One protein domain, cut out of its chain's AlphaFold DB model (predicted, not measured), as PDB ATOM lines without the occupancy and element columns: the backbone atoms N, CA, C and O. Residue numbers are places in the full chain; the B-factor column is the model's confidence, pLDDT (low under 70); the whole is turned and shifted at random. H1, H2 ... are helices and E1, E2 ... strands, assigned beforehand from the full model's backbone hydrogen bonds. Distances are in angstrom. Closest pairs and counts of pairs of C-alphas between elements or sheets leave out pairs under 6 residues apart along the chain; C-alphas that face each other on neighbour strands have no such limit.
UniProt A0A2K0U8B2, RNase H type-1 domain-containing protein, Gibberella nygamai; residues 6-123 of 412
ATOM      1  N   GLU A   6       6.437  24.412 -37.147       86.50
ATOM      2  CA  GLU A   6       5.606  23.551 -37.980       86.50
ATOM      3  C   GLU A   6       4.546  22.747 -37.206       86.50
ATOM      4  O   GLU A   6       3.582  22.292 -37.816       86.50
ATOM      5  N   ILE A   7       4.709  22.587 -35.888       86.56
ATOM      6  CA  ILE A   7       3.793  21.838 -35.018       86.56
ATOM      7  C   ILE A   7       2.780  22.777 -34.361       86.56
ATOM      8  O   ILE A   7       1.590  22.482 -34.345       86.56
ATOM      9  N   TRP A   8       3.238  23.906 -33.809       88.50
ATOM     10  CA  TRP A   8       2.397  24.780 -32.982       88.50
ATOM     11  C   TRP A   8       1.846  26.008 -33.715       88.50
ATOM     12  O   TRP A   8       0.940  26.652 -33.190       88.50
ATOM     13  N   TRP A   9       2.358  26.355 -34.905       91.06
ATOM     14  CA  TRP A   9       1.825  27.446 -35.729       91.06
ATOM     15  C   TRP A   9       0.927  26.893 -36.853       91.06
ATOM     16  O   TRP A   9       1.421  26.538 -37.929       91.06
ATOM     17  N   PRO A  10      -0.404  26.847 -36.653       86.56
ATOM     18  CA  PRO A  10      -1.373  26.401 -37.660       86.56
ATOM     19  C   PRO A  10      -1.687  27.463 -38.720       86.56
ATOM     20  O   PRO A  10      -2.390  27.187 -39.687       86.56
ATOM     21  N   GLY A  11      -1.135  28.670 -38.590       88.25
ATOM     22  CA  GLY A  11      -1.469  29.816 -39.430       88.25
ATOM     23  C   GLY A  11      -2.180  30.922 -38.661       88.25
ATOM     24  O   GLY A  11      -2.354  30.813 -37.448       88.25
ATOM     25  N   PRO A  12      -2.555  32.005 -39.363       84.25
ATOM     26  CA  PRO A  12      -3.185  33.158 -38.727       84.25
ATOM     27  C   PRO A  12      -4.579  32.819 -38.182       84.25
ATOM     28  O   PRO A  12      -4.894  33.162 -37.040       84.25
ATOM     29  N   ASP A  13      -5.367  32.062 -38.952       84.19
ATOM     30  CA  ASP A  13      -6.794  31.880 -38.696       84.19
ATOM     31  C   ASP A  13      -7.249  30.434 -38.917       84.19
ATOM     32  O   ASP A  13      -6.764  29.753 -39.824       84.19
ATOM     33  N   LYS A  14      -8.277  30.020 -38.173       79.94
ATOM     34  CA  LYS A  14      -9.023  28.760 -38.307       79.94
ATOM     35  C   LYS A  14     -10.479  29.017 -38.695       79.94
ATOM     36  O   LYS A  14     -10.986  30.100 -38.416       79.94
ATOM     37  N   PRO A  15     -11.188  28.029 -39.262       75.31
ATOM     38  CA  PRO A  15     -12.644  28.088 -39.358       75.31
ATOM     39  C   PRO A  15     -13.279  28.250 -37.967       75.31
ATOM     40  O   PRO A  15     -12.856  27.602 -37.004       75.31
ATOM     41  N   ALA A  16     -14.294  29.102 -37.855       76.69
ATOM     42  CA  ALA A  16     -15.087  29.252 -36.645       76.69
ATOM     43  C   ALA A  16     -15.877  27.972 -36.338       76.69
ATOM     44  O   ALA A  16     -16.240  27.205 -37.232       76.69
ATOM     45  N   ALA A  17     -16.164  27.756 -35.052       73.81
ATOM     46  CA  ALA A  17     -16.994  26.634 -34.610       73.81
ATOM     47  C   ALA A  17     -18.476  26.817 -34.983       73.81
ATOM     48  O   ALA A  17     -19.181  25.837 -35.205       73.81
ATOM     49  N   LYS A  18     -18.942  28.070 -35.054       74.44
ATOM     50  CA  LYS A  18     -20.315  28.426 -35.421       74.44
ATOM     51  C   LYS A  18     -20.391  28.765 -36.908       74.44
ATOM     52  O   LYS A  18     -19.486  29.414 -37.431       74.44
ATOM     53  N   HIS A  19     -21.478  28.346 -37.550       73.81
ATOM     54  CA  HIS A  19     -21.818  28.799 -38.895       73.81
ATOM     55  C   HIS A  19     -22.483  30.168 -38.806       73.81
ATOM     56  O   HIS A  19     -23.250  30.428 -37.877       73.81
ATOM     57  N   VAL A  20     -22.189  31.019 -39.778       73.00
ATOM     58  CA  VAL A  20     -22.858  32.300 -39.995       73.00
ATOM     59  C   VAL A  20     -23.217  32.327 -41.474       73.00
ATOM     60  O   VAL A  20     -22.338  32.129 -42.306       73.00
ATOM     61  N   GLU A  21     -24.506  32.467 -41.792       76.25
ATOM     62  CA  GLU A  21     -25.002  32.550 -43.183       76.25
ATOM     63  C   GLU A  21     -24.579  31.371 -44.087       76.25
ATOM     64  O   GLU A  21     -24.320  31.527 -45.273       76.25
ATOM     65  N   GLY A  22     -24.497  30.159 -43.527       72.00
ATOM     66  CA  GLY A  22     -24.109  28.958 -44.280       72.00
ATOM     67  C   GLY A  22     -22.600  28.782 -44.482       72.00
ATOM     68  O   GLY A  22     -22.175  27.726 -44.942       72.00
ATOM     69  N   GLU A  23     -21.775  29.741 -44.053       69.69
ATOM     70  CA  GLU A  23     -20.316  29.646 -44.090       69.69
ATOM     71  C   GLU A  23     -19.704  29.529 -42.685       69.69
ATOM     72  O   GLU A  23     -20.316  29.850 -41.661       69.69
ATOM     73  N   ARG A  24     -18.452  29.057 -42.615       74.56
ATOM     74  CA  ARG A  24     -17.640  29.112 -41.390       74.56
ATOM     75  C   ARG A  24     -16.641  30.264 -41.500       74.56
ATOM     76  O   ARG A  24     -15.597  30.074 -42.133       74.56
ATOM     77  N   PRO A  25     -16.900  31.430 -40.877       80.06
ATOM     78  CA  PRO A  25     -15.975  32.558 -40.941       80.06
ATOM     79  C   PRO A  25     -14.612  32.179 -40.351       80.06
ATOM     80  O   PRO A  25     -14.522  31.313 -39.480       80.06
ATOM     81  N   ARG A  26     -13.529  32.817 -40.808       80.69
ATOM     82  CA  ARG A  26     -12.193  32.572 -40.244       80.69
ATOM     83  C   ARG A  26     -11.969  33.430 -38.998       80.69
ATOM     84  O   ARG A  26     -12.151  34.639 -39.036       80.69
ATOM     85  N   VAL A  27     -11.552  32.801 -37.903       82.25
ATOM     86  CA  VAL A  27     -11.231  33.443 -36.620       82.25
ATOM     87  C   VAL A  27      -9.796  33.133 -36.214       82.25
ATOM     88  O   VAL A  27      -9.264  32.076 -36.552       82.25
ATOM     89  N   THR A  28      -9.164  34.028 -35.456       84.06
ATOM     90  CA  THR A  28      -7.769  33.829 -35.040       84.06
ATOM     91  C   THR A  28      -7.605  32.594 -34.144       84.06
ATOM     92  O   THR A  28      -8.519  32.175 -33.425       84.06
ATOM     93  N   HIS A  29      -6.405  32.017 -34.134       83.94
ATOM     94  CA  HIS A  29      -6.072  30.911 -33.227       83.94
ATOM     95  C   HIS A  29      -5.868  31.331 -31.759       83.94
ATOM     96  O   HIS A  29      -5.583  30.473 -30.929       83.94
ATOM     97  N   GLY A  30      -5.983  32.623 -31.423       86.38
ATOM     98  CA  GLY A  30      -5.716  33.122 -30.068       86.38
ATOM     99  C   GLY A  30      -4.231  33.126 -29.674       86.38
ATOM    100  O   GLY A  30      -3.908  33.253 -28.499       86.38
ATOM    101  N   LEU A  31      -3.309  33.018 -30.640       90.06
ATOM    102  CA  LEU A  31      -1.855  32.951 -30.406       90.06
ATOM    103  C   LEU A  31      -1.177  34.329 -30.265       90.06
ATOM    104  O   LEU A  31       0.042  34.459 -30.412       90.06
ATOM    105  N   SER A  32      -1.953  35.380 -29.999       89.44
ATOM    106  CA  SER A  32      -1.469  36.765 -29.951       89.44
ATOM    107  C   SER A  32      -0.378  36.972 -28.899       89.44
ATOM    108  O   SER A  32       0.577  37.707 -29.148       89.44
ATOM    109  N   TYR A  33      -0.474  36.294 -27.750       92.31
ATOM    110  CA  TYR A  33       0.527  36.387 -26.686       92.31
ATOM    111  C   TYR A  33       1.890  35.831 -27.129       92.31
ATOM    112  O   TYR A  33       2.912  36.511 -26.998       92.31
ATOM    113  N   GLN A  34       1.911  34.629 -27.714       92.06
ATOM    114  CA  GLN A  34       3.125  33.984 -28.221       92.06
ATOM    115  C   GLN A  34       3.744  34.812 -29.351       92.06
ATOM    116  O   GLN A  34       4.947  35.081 -29.333       92.06
ATOM    117  N   LEU A  35       2.923  35.282 -30.298       93.44
ATOM    118  CA  LEU A  35       3.381  36.166 -31.371       93.44
ATOM    119  C   LEU A  35       3.993  37.450 -30.813       93.44
ATOM    120  O   LEU A  35       5.057  37.863 -31.270       93.44
ATOM    121  N   ASN A  36       3.386  38.057 -29.790       94.31
ATOM    122  CA  ASN A  36       3.925  39.262 -29.171       94.31
ATOM    123  C   ASN A  36       5.301  39.021 -28.528       94.31
ATOM    124  O   ASN A  36       6.228  39.798 -28.752       94.31
ATOM    125  N   LYS A  37       5.486  37.909 -27.803       94.69
ATOM    126  CA  LYS A  37       6.799  37.542 -27.236       94.69
ATOM    127  C   LYS A  37       7.869  37.388 -28.320       94.69
ATOM    128  O   LYS A  37       8.976  37.904 -28.168       94.69
ATOM    129  N   LEU A  38       7.528  36.748 -29.440       95.38
ATOM    130  CA  LEU A  38       8.437  36.599 -30.576       95.38
ATOM    131  C   LEU A  38       8.746  37.941 -31.256       95.38
ATOM    132  O   LEU A  38       9.897  38.195 -31.606       95.38
ATOM    133  N   ARG A  39       7.752  38.827 -31.409       95.19
ATOM    134  CA  ARG A  39       7.942  40.184 -31.951       95.19
ATOM    135  C   ARG A  39       8.883  41.016 -31.079       95.19
ATOM    136  O   ARG A  39       9.734  41.718 -31.625       95.19
ATOM    137  N   ILE A  40       8.769  40.918 -29.752       94.00
ATOM    138  CA  ILE A  40       9.667  41.600 -28.805       94.00
ATOM    139  C   ILE A  40      11.103  41.094 -28.979       94.00
ATOM    140  O   ILE A  40      12.012  41.902 -29.170       94.00
ATOM    141  N   ALA A  41      11.301  39.773 -28.981       94.50
ATOM    142  CA  ALA A  41      12.621  39.170 -29.169       94.50
ATOM    143  C   ALA A  41      13.247  39.570 -30.517       94.50
ATOM    144  O   ALA A  41      14.397  40.007 -30.564       94.50
ATOM    145  N   LEU A  42      12.468  39.507 -31.603       94.25
ATOM    146  CA  LEU A  42      12.908  39.905 -32.940       94.25
ATOM    147  C   LEU A  42      13.275  41.393 -33.003       94.25
ATOM    148  O   LEU A  42      14.294  41.758 -33.583       94.25
ATOM    149  N   SER A  43      12.473  42.256 -32.375       92.44
ATOM    150  CA  SER A  43      12.733  43.698 -32.312       92.44
ATOM    151  C   SER A  43      13.988  44.030 -31.512       92.44
ATOM    152  O   SER A  43      14.714  44.950 -31.876       92.44
ATOM    153  N   SER A  44      14.255  43.286 -30.436       92.50
ATOM    154  CA  SER A  44      15.496  43.413 -29.669       92.50
ATOM    155  C   SER A  44      16.711  43.027 -30.519       92.50
ATOM    156  O   SER A  44      17.648  43.812 -30.648       92.50
ATOM    157  N   ALA A  45      16.646  41.879 -31.203       92.31
ATOM    158  CA  ALA A  45      17.711  41.418 -32.091       92.31
ATOM    159  C   ALA A  45      17.985  42.407 -33.239       92.31
ATOM    160  O   ALA A  45      19.137  42.740 -33.500       92.31
ATOM    161  N   MET A  46      16.943  42.945 -33.884       93.62
ATOM    162  CA  MET A  46      17.113  43.955 -34.938       93.62
ATOM    163  C   MET A  46      17.840  45.200 -34.427       93.62
ATOM    164  O   MET A  46      18.765  45.664 -35.085       93.62
ATOM    165  N   ARG A  47      17.489  45.710 -33.240       90.56
ATOM    166  CA  ARG A  47      18.174  46.869 -32.640       90.56
ATOM    167  C   ARG A  47      19.643  46.602 -32.300       90.56
ATOM    168  O   ARG A  47      20.422  47.547 -32.252       90.56
ATOM    169  N   ALA A  48      20.025  45.346 -32.077       90.19
ATOM    170  CA  ALA A  48      21.427  44.971 -31.906       90.19
ATOM    171  C   ALA A  48      22.181  44.925 -33.251       90.19
ATOM    172  O   ALA A  48      23.344  45.328 -33.315       90.19
ATOM    173  N   CYS A  49      21.515  44.469 -34.318       88.94
ATOM    174  CA  CYS A  49      22.110  44.312 -35.647       88.94
ATOM    175  C   CYS A  49      22.268  45.632 -36.414       88.94
ATOM    176  O   CYS A  49      23.278  45.823 -37.087       88.94
ATOM    177  N   ILE A  50      21.277  46.528 -36.346       92.56
ATOM    178  CA  ILE A  50      21.296  47.798 -37.082       92.56
ATOM    179  C   ILE A  50      21.431  48.995 -36.131       92.56
ATOM    180  O   ILE A  50      20.812  49.009 -35.067       92.56
ATOM    181  N   PRO A  51      22.201  50.034 -36.501       93.38
ATOM    182  CA  PRO A  51      22.421  51.215 -35.670       93.38
ATOM    183  C   PRO A  51      21.227  52.185 -35.752       93.38
ATOM    184  O   PRO A  51      21.351  53.315 -36.222       93.38
ATOM    185  N   ALA A  52      20.052  51.729 -35.321       92.19
ATOM    186  CA  ALA A  52      18.808  52.492 -35.320       92.19
ATOM    187  C   ALA A  52      18.544  53.169 -33.964       92.19
ATOM    188  O   ALA A  52      19.000  52.713 -32.915       92.19
ATOM    189  N   TRP A  53      17.759  54.247 -33.975       91.88
ATOM    190  CA  TRP A  53      17.322  54.919 -32.753       91.88
ATOM    191  C   TRP A  53      16.270  54.081 -32.019       91.88
ATOM    192  O   TRP A  53      15.489  53.350 -32.631       91.88
ATOM    193  N   LYS A  54      16.176  54.228 -30.689       89.75
ATOM    194  CA  LYS A  54      15.177  53.510 -29.867       89.75
ATOM    195  C   LYS A  54      13.744  53.721 -30.376       89.75
ATOM    196  O   LYS A  54      12.929  52.796 -30.334       89.75
ATOM    197  N   THR A  55      13.472  54.926 -30.877       92.44
ATOM    198  CA  THR A  55      12.177  55.380 -31.394       92.44
ATOM    199  C   THR A  55      11.930  55.018 -32.861       92.44
ATOM    200  O   THR A  55      10.835  55.283 -33.351       92.44
ATOM    201  N   THR A  56      12.901  54.436 -33.577       94.19
ATOM    202  CA  THR A  56      12.734  54.071 -34.991       94.19
ATOM    203  C   THR A  56      11.555  53.097 -35.165       94.19
ATOM    204  O   THR A  56      11.477  52.103 -34.432       94.19
ATOM    205  N   PRO A  57      10.646  53.328 -36.137       94.81
ATOM    206  CA  PRO A  57       9.505  52.451 -36.372       94.81
ATOM    207  C   PRO A  57       9.928  51.010 -36.671       94.81
ATOM    208  O   PRO A  57      10.814  50.768 -37.494       94.81
ATOM    209  N   ILE A  58       9.252  50.039 -36.048       95.38
ATOM    210  CA  ILE A  58       9.548  48.606 -36.220       95.38
ATOM    211  C   ILE A  58       9.506  48.173 -37.697       95.38
ATOM    212  O   ILE A  58      10.463  47.522 -38.119       95.38
ATOM    213  N   PRO A  59       8.509  48.567 -38.518       96.38
ATOM    214  CA  PRO A  59       8.490  48.191 -39.932       96.38
ATOM    215  C   PRO A  59       9.707  48.697 -40.720       96.38
ATOM    216  O   PRO A  59      10.218  47.983 -41.583       96.38
ATOM    217  N   ALA A  60      10.225  49.892 -40.399       95.75
ATOM    218  CA  ALA A  60      11.465  50.382 -41.002       95.75
ATOM    219  C   ALA A  60      12.659  49.516 -40.586       95.75
ATOM    220  O   ALA A  60      13.418  49.089 -41.449       95.75
ATOM    221  N   MET A  61      12.788  49.184 -39.296       95.06
ATOM    222  CA  MET A  61      13.858  48.290 -38.830       95.06
ATOM    223  C   MET A  61      13.806  46.919 -39.517       95.06
ATOM    224  O   MET A  61      14.840  46.412 -39.938       95.06
ATOM    225  N   GLN A  62      12.611  46.351 -39.687       95.94
ATOM    226  CA  GLN A  62      12.398  45.074 -40.379       95.94
ATOM    227  C   GLN A  62      12.854  45.120 -41.837       95.94
ATOM    228  O   GLN A  62      13.564  44.224 -42.296       95.94
ATOM    229  N   ARG A  63      12.508  46.191 -42.563       95.69
ATOM    230  CA  ARG A  63      12.992  46.403 -43.932       95.69
ATOM    231  C   ARG A  63      14.508  46.524 -43.973       95.69
ATOM    232  O   ARG A  63      15.142  45.920 -44.830       95.69
ATOM    233  N   GLU A  64      15.074  47.342 -43.094       94.38
ATOM    234  CA  GLU A  64      16.482  47.738 -43.155       94.38
ATOM    235  C   GLU A  64      17.424  46.622 -42.702       94.38
ATOM    236  O   GLU A  64      18.500  46.459 -43.271       94.38
ATOM    237  N   ALA A  65      16.984  45.791 -41.758       94.00
ATOM    238  CA  ALA A  65      17.677  44.569 -41.374       94.00
ATOM    239  C   ALA A  65      17.440  43.401 -42.355       94.00
ATOM    240  O   ALA A  65      18.041  42.342 -42.193       94.00
ATOM    241  N   SER A  66      16.551  43.554 -43.348       94.94
ATOM    242  CA  SER A  66      16.047  42.455 -44.190       94.94
ATOM    243  C   SER A  66      15.460  41.286 -43.381       94.94
ATOM    244  O   SER A  66      15.567  40.119 -43.766       94.94
ATOM    245  N   ILE A  67      14.831  41.601 -42.244       95.06
ATOM    246  CA  ILE A  67      14.206  40.639 -41.336       95.06
ATOM    247  C   ILE A  67      12.686  40.847 -41.386       95.06
ATOM    248  O   ILE A  67      12.184  41.842 -40.862       95.06
ATOM    249  N   PRO A  68      11.924  39.927 -42.001       95.56
ATOM    250  CA  PRO A  68      10.482  40.084 -42.135       95.56
ATOM    251  C   PRO A  68       9.753  39.909 -40.785       95.56
ATOM    252  O   PRO A  68      10.311  39.344 -39.840       95.56
ATOM    253  N   PRO A  69       8.483  40.340 -40.682       96.25
ATOM    254  CA  PRO A  69       7.625  40.056 -39.532       96.25
ATOM    255  C   PRO A  69       7.551  38.579 -39.173       96.25
ATOM    256  O   PRO A  69       7.615  37.705 -40.045       96.25
ATOM    257  N   ILE A  70       7.350  38.306 -37.883       96.00
ATOM    258  CA  ILE A  70       7.377  36.946 -37.344       96.00
ATOM    259  C   ILE A  70       6.366  36.029 -38.039       96.00
ATOM    260  O   ILE A  70       6.689  34.887 -38.347       96.00
ATOM    261  N   GLU A  71       5.182  36.531 -38.370       94.75
ATOM    262  CA  GLU A  71       4.115  35.780 -39.030       94.75
ATOM    263  C   GLU A  71       4.539  35.323 -40.427       94.75
ATOM    264  O   GLU A  71       4.257  34.195 -40.827       94.75
ATOM    265  N   ILE A  72       5.266  36.171 -41.161       96.12
ATOM    266  CA  ILE A  72       5.783  35.840 -42.492       96.12
ATOM    267  C   ILE A  72       6.870  34.770 -42.376       96.12
ATOM    268  O   ILE A  72       6.892  33.833 -43.177       96.12
ATOM    269  N   ILE A  73       7.731  34.856 -41.355       96.31
ATOM    270  CA  ILE A  73       8.741  33.824 -41.082       96.31
ATOM    271  C   ILE A  73       8.069  32.485 -40.754       96.31
ATOM    272  O   ILE A  73       8.415  31.459 -41.340       96.31
ATOM    273  N   LEU A  74       7.083  32.493 -39.855       95.75
ATOM    274  CA  LEU A  74       6.354  31.298 -39.442       95.75
ATOM    275  C   LEU A  74       5.581  30.674 -40.617       95.75
ATOM    276  O   LEU A  74       5.637  29.463 -40.827       95.75
ATOM    277  N   ASN A  75       4.932  31.486 -41.453       94.75
ATOM    278  CA  ASN A  75       4.255  31.009 -42.661       94.75
ATOM    279  C   ASN A  75       5.238  30.438 -43.693       94.75
ATOM    280  O   ASN A  75       4.953  29.411 -44.310       94.75
ATOM    281  N   ASN A  76       6.420  31.035 -43.854       95.19
ATOM    282  CA  ASN A  76       7.471  30.465 -44.694       95.19
ATOM    283  C   ASN A  76       7.947  29.099 -44.163       95.19
ATOM    284  O   ASN A  76       8.136  28.169 -44.951       95.19
ATOM    285  N   ASN A  77       8.082  28.936 -42.843       95.25
ATOM    286  CA  ASN A  77       8.408  27.643 -42.238       95.25
ATOM    287  C   ASN A  77       7.321  26.596 -42.511       95.25
ATOM    288  O   ASN A  77       7.654  25.488 -42.931       95.25
ATOM    289  N   ARG A  78       6.034  26.956 -42.390       94.19
ATOM    290  CA  ARG A  78       4.917  26.068 -42.761       94.19
ATOM    291  C   ARG A  78       4.995  25.626 -44.216       94.19
ATOM    292  O   ARG A  78       4.914  24.437 -44.499       94.19
ATOM    293  N   ARG A  79       5.226  26.555 -45.147       95.19
ATOM    294  CA  ARG A  79       5.388  26.239 -46.578       95.19
ATOM    295  C   ARG A  79       6.562  25.290 -46.829       95.19
ATOM    296  O   ARG A  79       6.447  24.339 -47.598       95.19
ATOM    297  N   ARG A  80       7.700  25.511 -46.162       94.81
ATOM    298  CA  ARG A  80       8.853  24.599 -46.236       94.81
ATOM    299  C   ARG A  80       8.524  23.217 -45.673       94.81
ATOM    300  O   ARG A  80       8.969  22.224 -46.244       94.81
ATOM    301  N   HIS A  81       7.764  23.156 -44.584       94.75
ATOM    302  CA  HIS A  81       7.321  21.898 -43.995       94.75
ATOM    303  C   HIS A  81       6.359  21.152 -44.924       94.75
ATOM    304  O   HIS A  81       6.565  19.968 -45.164       94.75
ATOM    305  N   ALA A  82       5.403  21.844 -45.548       94.31
ATOM    306  CA  ALA A  82       4.510  21.282 -46.563       94.31
ATOM    307  C   ALA A  82       5.289  20.600 -47.698       94.31
ATOM    308  O   ALA A  82       5.046  19.442 -48.032       94.31
ATOM    309  N   LEU A  83       6.308  21.289 -48.228       95.31
ATOM    310  CA  LEU A  83       7.197  20.731 -49.247       95.31
ATOM    311  C   LEU A  83       7.935  19.477 -48.743       95.31
ATOM    312  O   LEU A  83       8.090  18.518 -49.495       95.31
ATOM    313  N   ARG A  84       8.375  19.462 -47.477       93.94
ATOM    314  CA  ARG A  84       9.047  18.306 -46.860       93.94
ATOM    315  C   ARG A  84       8.100  17.118 -46.684       93.94
ATOM    316  O   ARG A  84       8.502  15.993 -46.966       93.94
ATOM    317  N   LEU A  85       6.853  17.348 -46.275       93.38
ATOM    318  CA  LEU A  85       5.835  16.296 -46.157       93.38
ATOM    319  C   LEU A  85       5.556  15.623 -47.507       93.38
ATOM    320  O   LEU A  85       5.363  14.408 -47.560       93.38
ATOM    321  N   GLY A  86       5.601  16.386 -48.604       92.06
ATOM    322  CA  GLY A  86       5.500  15.854 -49.966       92.06
ATOM    323  C   GLY A  86       6.685  14.975 -50.389       92.06
ATOM    324  O   GLY A  86       6.527  14.123 -51.249       92.06
ATOM    325  N   THR A  87       7.856  15.118 -49.758       92.81
ATOM    326  CA  THR A  87       9.036  14.275 -50.043       92.81
ATOM    327  C   THR A  87       9.159  13.031 -49.168       92.81
ATOM    328  O   THR A  87      10.050  12.220 -49.392       92.81
ATOM    329  N   LEU A  88       8.311  12.885 -48.147       92.38
ATOM    330  CA  LEU A  88       8.386  11.727 -47.261       92.38
ATOM    331  C   LEU A  88       8.043  10.430 -48.020       92.38
ATOM    332  O   LEU A  88       7.097  10.450 -48.821       92.38
ATOM    333  N   PRO A  89       8.749   9.315 -47.733       89.31
ATOM    334  CA  PRO A  89       8.437   8.006 -48.295       89.31
ATOM    335  C   PRO A  89       6.999   7.584 -48.000       89.31
ATOM    336  O   PRO A  89       6.433   7.947 -46.968       89.31
ATOM    337  N   THR A  90       6.426   6.761 -48.874       87.44
ATOM    338  CA  THR A  90       5.047   6.257 -48.746       87.44
ATOM    339  C   THR A  90       4.790   5.542 -47.418       87.44
ATOM    340  O   THR A  90       3.734   5.739 -46.824       87.44
ATOM    341  N   GLY A  91       5.770   4.790 -46.904       88.38
ATOM    342  CA  GLY A  91       5.685   4.096 -45.613       88.38
ATOM    343  C   GLY A  91       5.841   4.985 -44.370       88.38
ATOM    344  O   GLY A  91       5.761   4.490 -43.250       88.38
ATOM    345  N   HIS A  92       6.082   6.292 -44.518       91.38
ATOM    346  CA  HIS A  92       6.296   7.169 -43.368       91.38
ATOM    347  C   HIS A  92       4.991   7.355 -42.555       91.38
ATOM    348  O   HIS A  92       3.957   7.682 -43.145       91.38
ATOM    349  N   PRO A  93       5.004   7.281 -41.205       92.00
ATOM    350  CA  PRO A  93       3.786   7.381 -40.385       92.00
ATOM    351  C   PRO A  93       2.962   8.654 -40.630       92.00
ATOM    352  O   PRO A  93       1.734   8.618 -40.671       92.00
ATOM    353  N   LEU A  94       3.631   9.793 -40.844       91.06
ATOM    354  CA  LEU A  94       2.957  11.048 -41.209       91.06
ATOM    355  C   LEU A  94       2.247  10.983 -42.567       91.06
ATOM    356  O   LEU A  94       1.201  11.603 -42.710       91.06
ATOM    357  N   VAL A  95       2.775  10.238 -43.543       89.50
ATOM    358  CA  VAL A  95       2.116  10.068 -44.847       89.50
ATOM    359  C   VAL A  95       0.847   9.245 -44.678       89.50
ATOM    360  O   VAL A  95      -0.202   9.675 -45.144       89.50
ATOM    361  N   SER A  96       0.907   8.143 -43.922       87.25
ATOM    362  CA  SER A  96      -0.285   7.364 -43.561       87.25
ATOM    363  C   SER A  96      -1.346   8.241 -42.883       87.25
ATOM    364  O   SER A  96      -2.502   8.254 -43.299       87.25
ATOM    365  N   ARG A  97      -0.955   9.073 -41.907       86.62
ATOM    366  CA  ARG A  97      -1.880  10.012 -41.248       86.62
ATOM    367  C   ARG A  97      -2.480  11.045 -42.202       86.62
ATOM    368  O   ARG A  97      -3.660  11.344 -42.079       86.62
ATOM    369  N   ILE A  98      -1.692  11.588 -43.130       87.06
ATOM    370  CA  ILE A  98      -2.167  12.553 -44.134       87.06
ATOM    371  C   ILE A  98      -3.186  11.902 -45.074       87.06
ATOM    372  O   ILE A  98      -4.222  12.499 -45.340       87.06
ATOM    373  N   LEU A  99      -2.900  10.696 -45.572       82.38
ATOM    374  CA  LEU A  99      -3.752  10.000 -46.542       82.38
ATOM    375  C   LEU A  99      -5.044   9.461 -45.914       82.38
ATOM    376  O   LEU A  99      -6.085   9.457 -46.563       82.38
ATOM    377  N   ASN A 100      -4.983   9.033 -44.651       78.50
ATOM    378  CA  ASN A 100      -6.134   8.490 -43.931       78.50
ATOM    379  C   ASN A 100      -7.030   9.571 -43.313       78.50
ATOM    380  O   ASN A 100      -8.137   9.266 -42.866       78.50
ATOM    381  N   HIS A 101      -6.577  10.828 -43.265       73.75
ATOM    382  CA  HIS A 101      -7.396  11.922 -42.754       73.75
ATOM    383  C   HIS A 101      -8.496  12.265 -43.764       73.75
ATOM    384  O   HIS A 101      -8.236  12.788 -44.848       73.75
ATOM    385  N   LYS A 102      -9.744  11.949 -43.406       64.38
ATOM    386  CA  LYS A 102     -10.927  12.322 -44.182       64.38
ATOM    387  C   LYS A 102     -11.416  13.686 -43.686       64.38
ATOM    388  O   LYS A 102     -11.850  13.763 -42.534       64.38
ATOM    389  N   PRO A 103     -11.383  14.751 -44.507       60.91
ATOM    390  CA  PRO A 103     -11.891  16.048 -44.083       60.91
ATOM    391  C   PRO A 103     -13.383  15.951 -43.732       60.91
ATOM    392  O   PRO A 103     -14.128  15.215 -44.382       60.91
ATOM    393  N   LEU A 104     -13.812  16.691 -42.704       56.12
ATOM    394  CA  LEU A 104     -15.229  16.910 -42.389       56.12
ATOM    395  C   LEU A 104     -15.995  17.286 -43.664       56.12
ATOM    396  O   LEU A 104     -15.753  18.344 -44.239       56.12
ATOM    397  N   ARG A 105     -16.923  16.425 -44.095       54.19
ATOM    398  CA  ARG A 105     -17.983  16.818 -45.031       54.19
ATOM    399  C   ARG A 105     -19.051  17.604 -44.267       54.19
ATOM    400  O   ARG A 105     -19.246  17.364 -43.075       54.19
ATOM    401  N   ASP A 106     -19.792  18.461 -44.967       53.44
ATOM    402  CA  ASP A 106     -20.860  19.318 -44.415       53.44
ATOM    403  C   ASP A 106     -21.947  18.570 -43.616       53.44
ATOM    404  O   ASP A 106     -22.702  19.179 -42.868       53.44
ATOM    405  N   ARG A 107     -22.007  17.235 -43.712       49.72
ATOM    406  CA  ARG A 107     -22.979  16.366 -43.028       49.72
ATOM    407  C   ARG A 107     -22.370  15.500 -41.917       49.72
ATOM    408  O   ARG A 107     -22.671  14.315 -41.825       49.72
ATOM    409  N   GLY A 108     -21.472  16.056 -41.103       51.47
ATOM    410  CA  GLY A 108     -21.071  15.478 -39.804       51.47
ATOM    411  C   GLY A 108     -20.169  14.234 -39.825       51.47
ATOM    412  O   GLY A 108     -19.566  13.920 -38.807       51.47
ATOM    413  N   ASN A 109     -19.990  13.571 -40.970       49.47
ATOM    414  CA  ASN A 109     -19.092  12.421 -41.106       49.47
ATOM    415  C   ASN A 109     -17.725  12.846 -41.669       49.47
ATOM    416  O   ASN A 109     -17.502  12.835 -42.882       49.47
ATOM    417  N   GLY A 110     -16.801  13.223 -40.783       57.66
ATOM    418  CA  GLY A 110     -15.375  13.384 -41.087       57.66
ATOM    419  C   GLY A 110     -14.565  13.899 -39.893       57.66
ATOM    420  O   GLY A 110     -15.105  14.136 -38.817       57.66
ATOM    421  N   THR A 111     -13.253  14.041 -40.057       62.34
ATOM    422  CA  THR A 111     -12.333  14.457 -38.988       62.34
ATOM    423  C   THR A 111     -11.995  15.940 -39.132       62.34
ATOM    424  O   THR A 111     -11.767  16.432 -40.242       62.34
ATOM    425  N   ALA A 112     -11.965  16.679 -38.017       67.38
ATOM    426  CA  ALA A 112     -11.565  18.084 -38.032       67.38
ATOM    427  C   ALA A 112     -10.162  18.244 -38.644       67.38
ATOM    428  O   ALA A 112      -9.285  17.416 -38.361       67.38
ATOM    429  N   PRO A 113      -9.934  19.264 -39.496       72.69
ATOM    430  CA  PRO A 113      -8.617  19.503 -40.065       72.69
ATOM    431  C   PRO A 113      -7.602  19.690 -38.935       72.69
ATOM    432  O   PRO A 113      -7.829  20.418 -37.972       72.69
ATOM    433  N   THR A 114      -6.485  18.982 -39.052       79.19
ATOM    434  CA  THR A 114      -5.345  19.100 -38.142       79.19
ATOM    435  C   THR A 114      -4.319  20.066 -38.723       79.19
ATOM    436  O   THR A 114      -4.267  20.272 -39.939       79.19
ATOM    437  N   THR A 115      -3.416  20.579 -37.887       83.38
ATOM    438  CA  THR A 115      -2.266  21.369 -38.354       83.38
ATOM    439  C   THR A 115      -1.467  20.632 -39.432       83.38
ATOM    440  O   THR A 115      -1.054  21.240 -40.415       83.38
ATOM    441  N   LEU A 116      -1.312  19.307 -39.311       86.81
ATOM    442  CA  LEU A 116      -0.611  18.482 -40.297       86.81
ATOM    443  C   LEU A 116      -1.297  18.521 -41.673       86.81
ATOM    444  O   LEU A 116      -0.637  18.717 -42.694       86.81
ATOM    445  N   THR A 117      -2.621  18.367 -41.710       83.25
ATOM    446  CA  THR A 117      -3.391  18.375 -42.964       83.25
ATOM    447  C   THR A 117      -3.494  19.767 -43.575       83.25
ATOM    448  O   THR A 117      -3.369  19.908 -44.789       83.25
ATOM    449  N   GLU A 118      -3.634  20.804 -42.746       84.44
ATOM    450  CA  GLU A 118      -3.635  22.198 -43.203       84.44
ATOM    451  C   GLU A 118      -2.276  22.626 -43.749       84.44
ATOM    452  O   GLU A 118      -2.200  23.370 -44.718       84.44
ATOM    453  N   VAL A 119      -1.178  22.179 -43.133       89.62
ATOM    454  CA  VAL A 119       0.156  22.457 -43.666       89.62
ATOM    455  C   VAL A 119       0.371  21.695 -44.966       89.62
ATOM    456  O   VAL A 119       0.889  22.272 -45.916       89.62
ATOM    457  N   THR A 120      -0.064  20.436 -45.053       88.44
ATOM    458  CA  THR A 120       0.072  19.642 -46.285       88.44
ATOM    459  C   THR A 120      -0.641  20.298 -47.467       88.44
ATOM    460  O   THR A 120      -0.068  20.355 -48.552       88.44
ATOM    461  N   SER A 121      -1.836  20.863 -47.260       87.44
ATOM    462  CA  SER A 121      -2.603  21.515 -48.331       87.44
ATOM    463  C   SER A 121      -1.960  22.795 -48.880       87.44
ATOM    464  O   SER A 121      -2.351  23.261 -49.949       87.44
ATOM    465  N   LEU A 122      -0.943  23.352 -48.204       89.62
ATOM    466  CA  LEU A 122      -0.188  24.501 -48.715       89.62
ATOM    467  C   LEU A 122       0.641  24.153 -49.956       89.62
ATOM    468  O   LEU A 122       0.921  25.040 -50.760       89.62
ATOM    469  N   ALA A 123       1.077  22.900 -50.100       88.81
ATOM    470  CA  ALA A 123       1.829  22.441 -51.259       88.81
ATOM    471  C   ALA A 123       0.897  21.679 -52.207       88.81
ATOM    472  O   ALA A 123       0.213  20.744 -51.799       88.81
TER     473      ALA A 123
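AT A GLANCE: This is residues 6 to 123 of the 412 residues of the protein "RNase H type-1 domain-containing protein" of Gibberella nygamai (UniProt A0A2K0U8B2). Two long helices meet nearly at right angles as a loose T, the first end of H3 coming up to the middle part of H1. Short H2 packs on the later part of H1, short H5 packs on the later part of H3 with H4 near that end, and a small strand hairpin, E1 and E2, lies away from H3. The printed part has 118 residues with two named strands and five named helices, in the order E1, E2, H1, H2, H3, H4, H5; the sheet is E1 - E2, antiparallel, and the class is mostly helix. The whole is loose, with a radius of gyration of the C-alphas of 18.5 A, and flat, spanning 56 by 41 by 18 A.

HOW THE PARTS SIT: E1, residues 13 to 15, and E2, residues 26 to 28, form an antiparallel hairpin, with N 14 and O 27 at 2.8 A and N 27 and O 14 at 2.8 A, within hydrogen-bond range. E1 is apart from the five helices. H1, residues 32 to 49, touches H2, residues 58 to 64, with its residues 43 to 47 alone; the closest C-alphas, of Met 46 and Met 61, are 6.7 A apart, at a steep tilt of 46 degrees, the same way. Residues 35 to 42 of H1 touch residues 70 to 71 of H3, residues 70 to 87; the closest C-alphas, of Arg 39 and Ile 70, are 6.3 A apart, and the helices are about perpendicular at 76 degrees. H2 and H3 are apart. H4, residues 93 to 100, is close to H3 but not clearly touching it, the closest C-alphas, of Leu 85 and Val 95, being 7.4 A apart. H5, residues 115 to 120, touches residues 78 to 86 of H3, closest at the C-alphas of Ala 82 and Thr 120, 4.7 A, at a steep tilt of 65 degrees. H4 and H5 only just touch, with 3 pairs of C-alphas within 8 A, the closest being those of Ile 98 and Thr 117, 6.1 A. The helix packing is mostly crossed, with no touching pair at a shallow tilt. In H1 to H5 every O i to N i+4 pair is within hydrogen-bond range.

IN THESE COORDINATES: E1 begins at C-alpha 13, (-6.794, 31.880, -38.696), and is 7.0 A long; E2 is 6.9 A. H1 measures 25.4 A from C-alpha 32, (-1.469, 36.765, -29.951). H2 is 9.8 A, H3 26.0 A, H4 10.6 A and H5 8.4 A, ending at C-alpha 120, (0.072, 19.642, -46.285).

THE WHOLE: The C-alphas farthest apart, of Pro 51 and Arg 107, are 57.7 A apart. The printed part has no cut. The link from H4 to H5, residues 101 to 114, is long. Mean pLDDT of the printed part is 85.9; residue 23 and residues 102 to 112 are under 70.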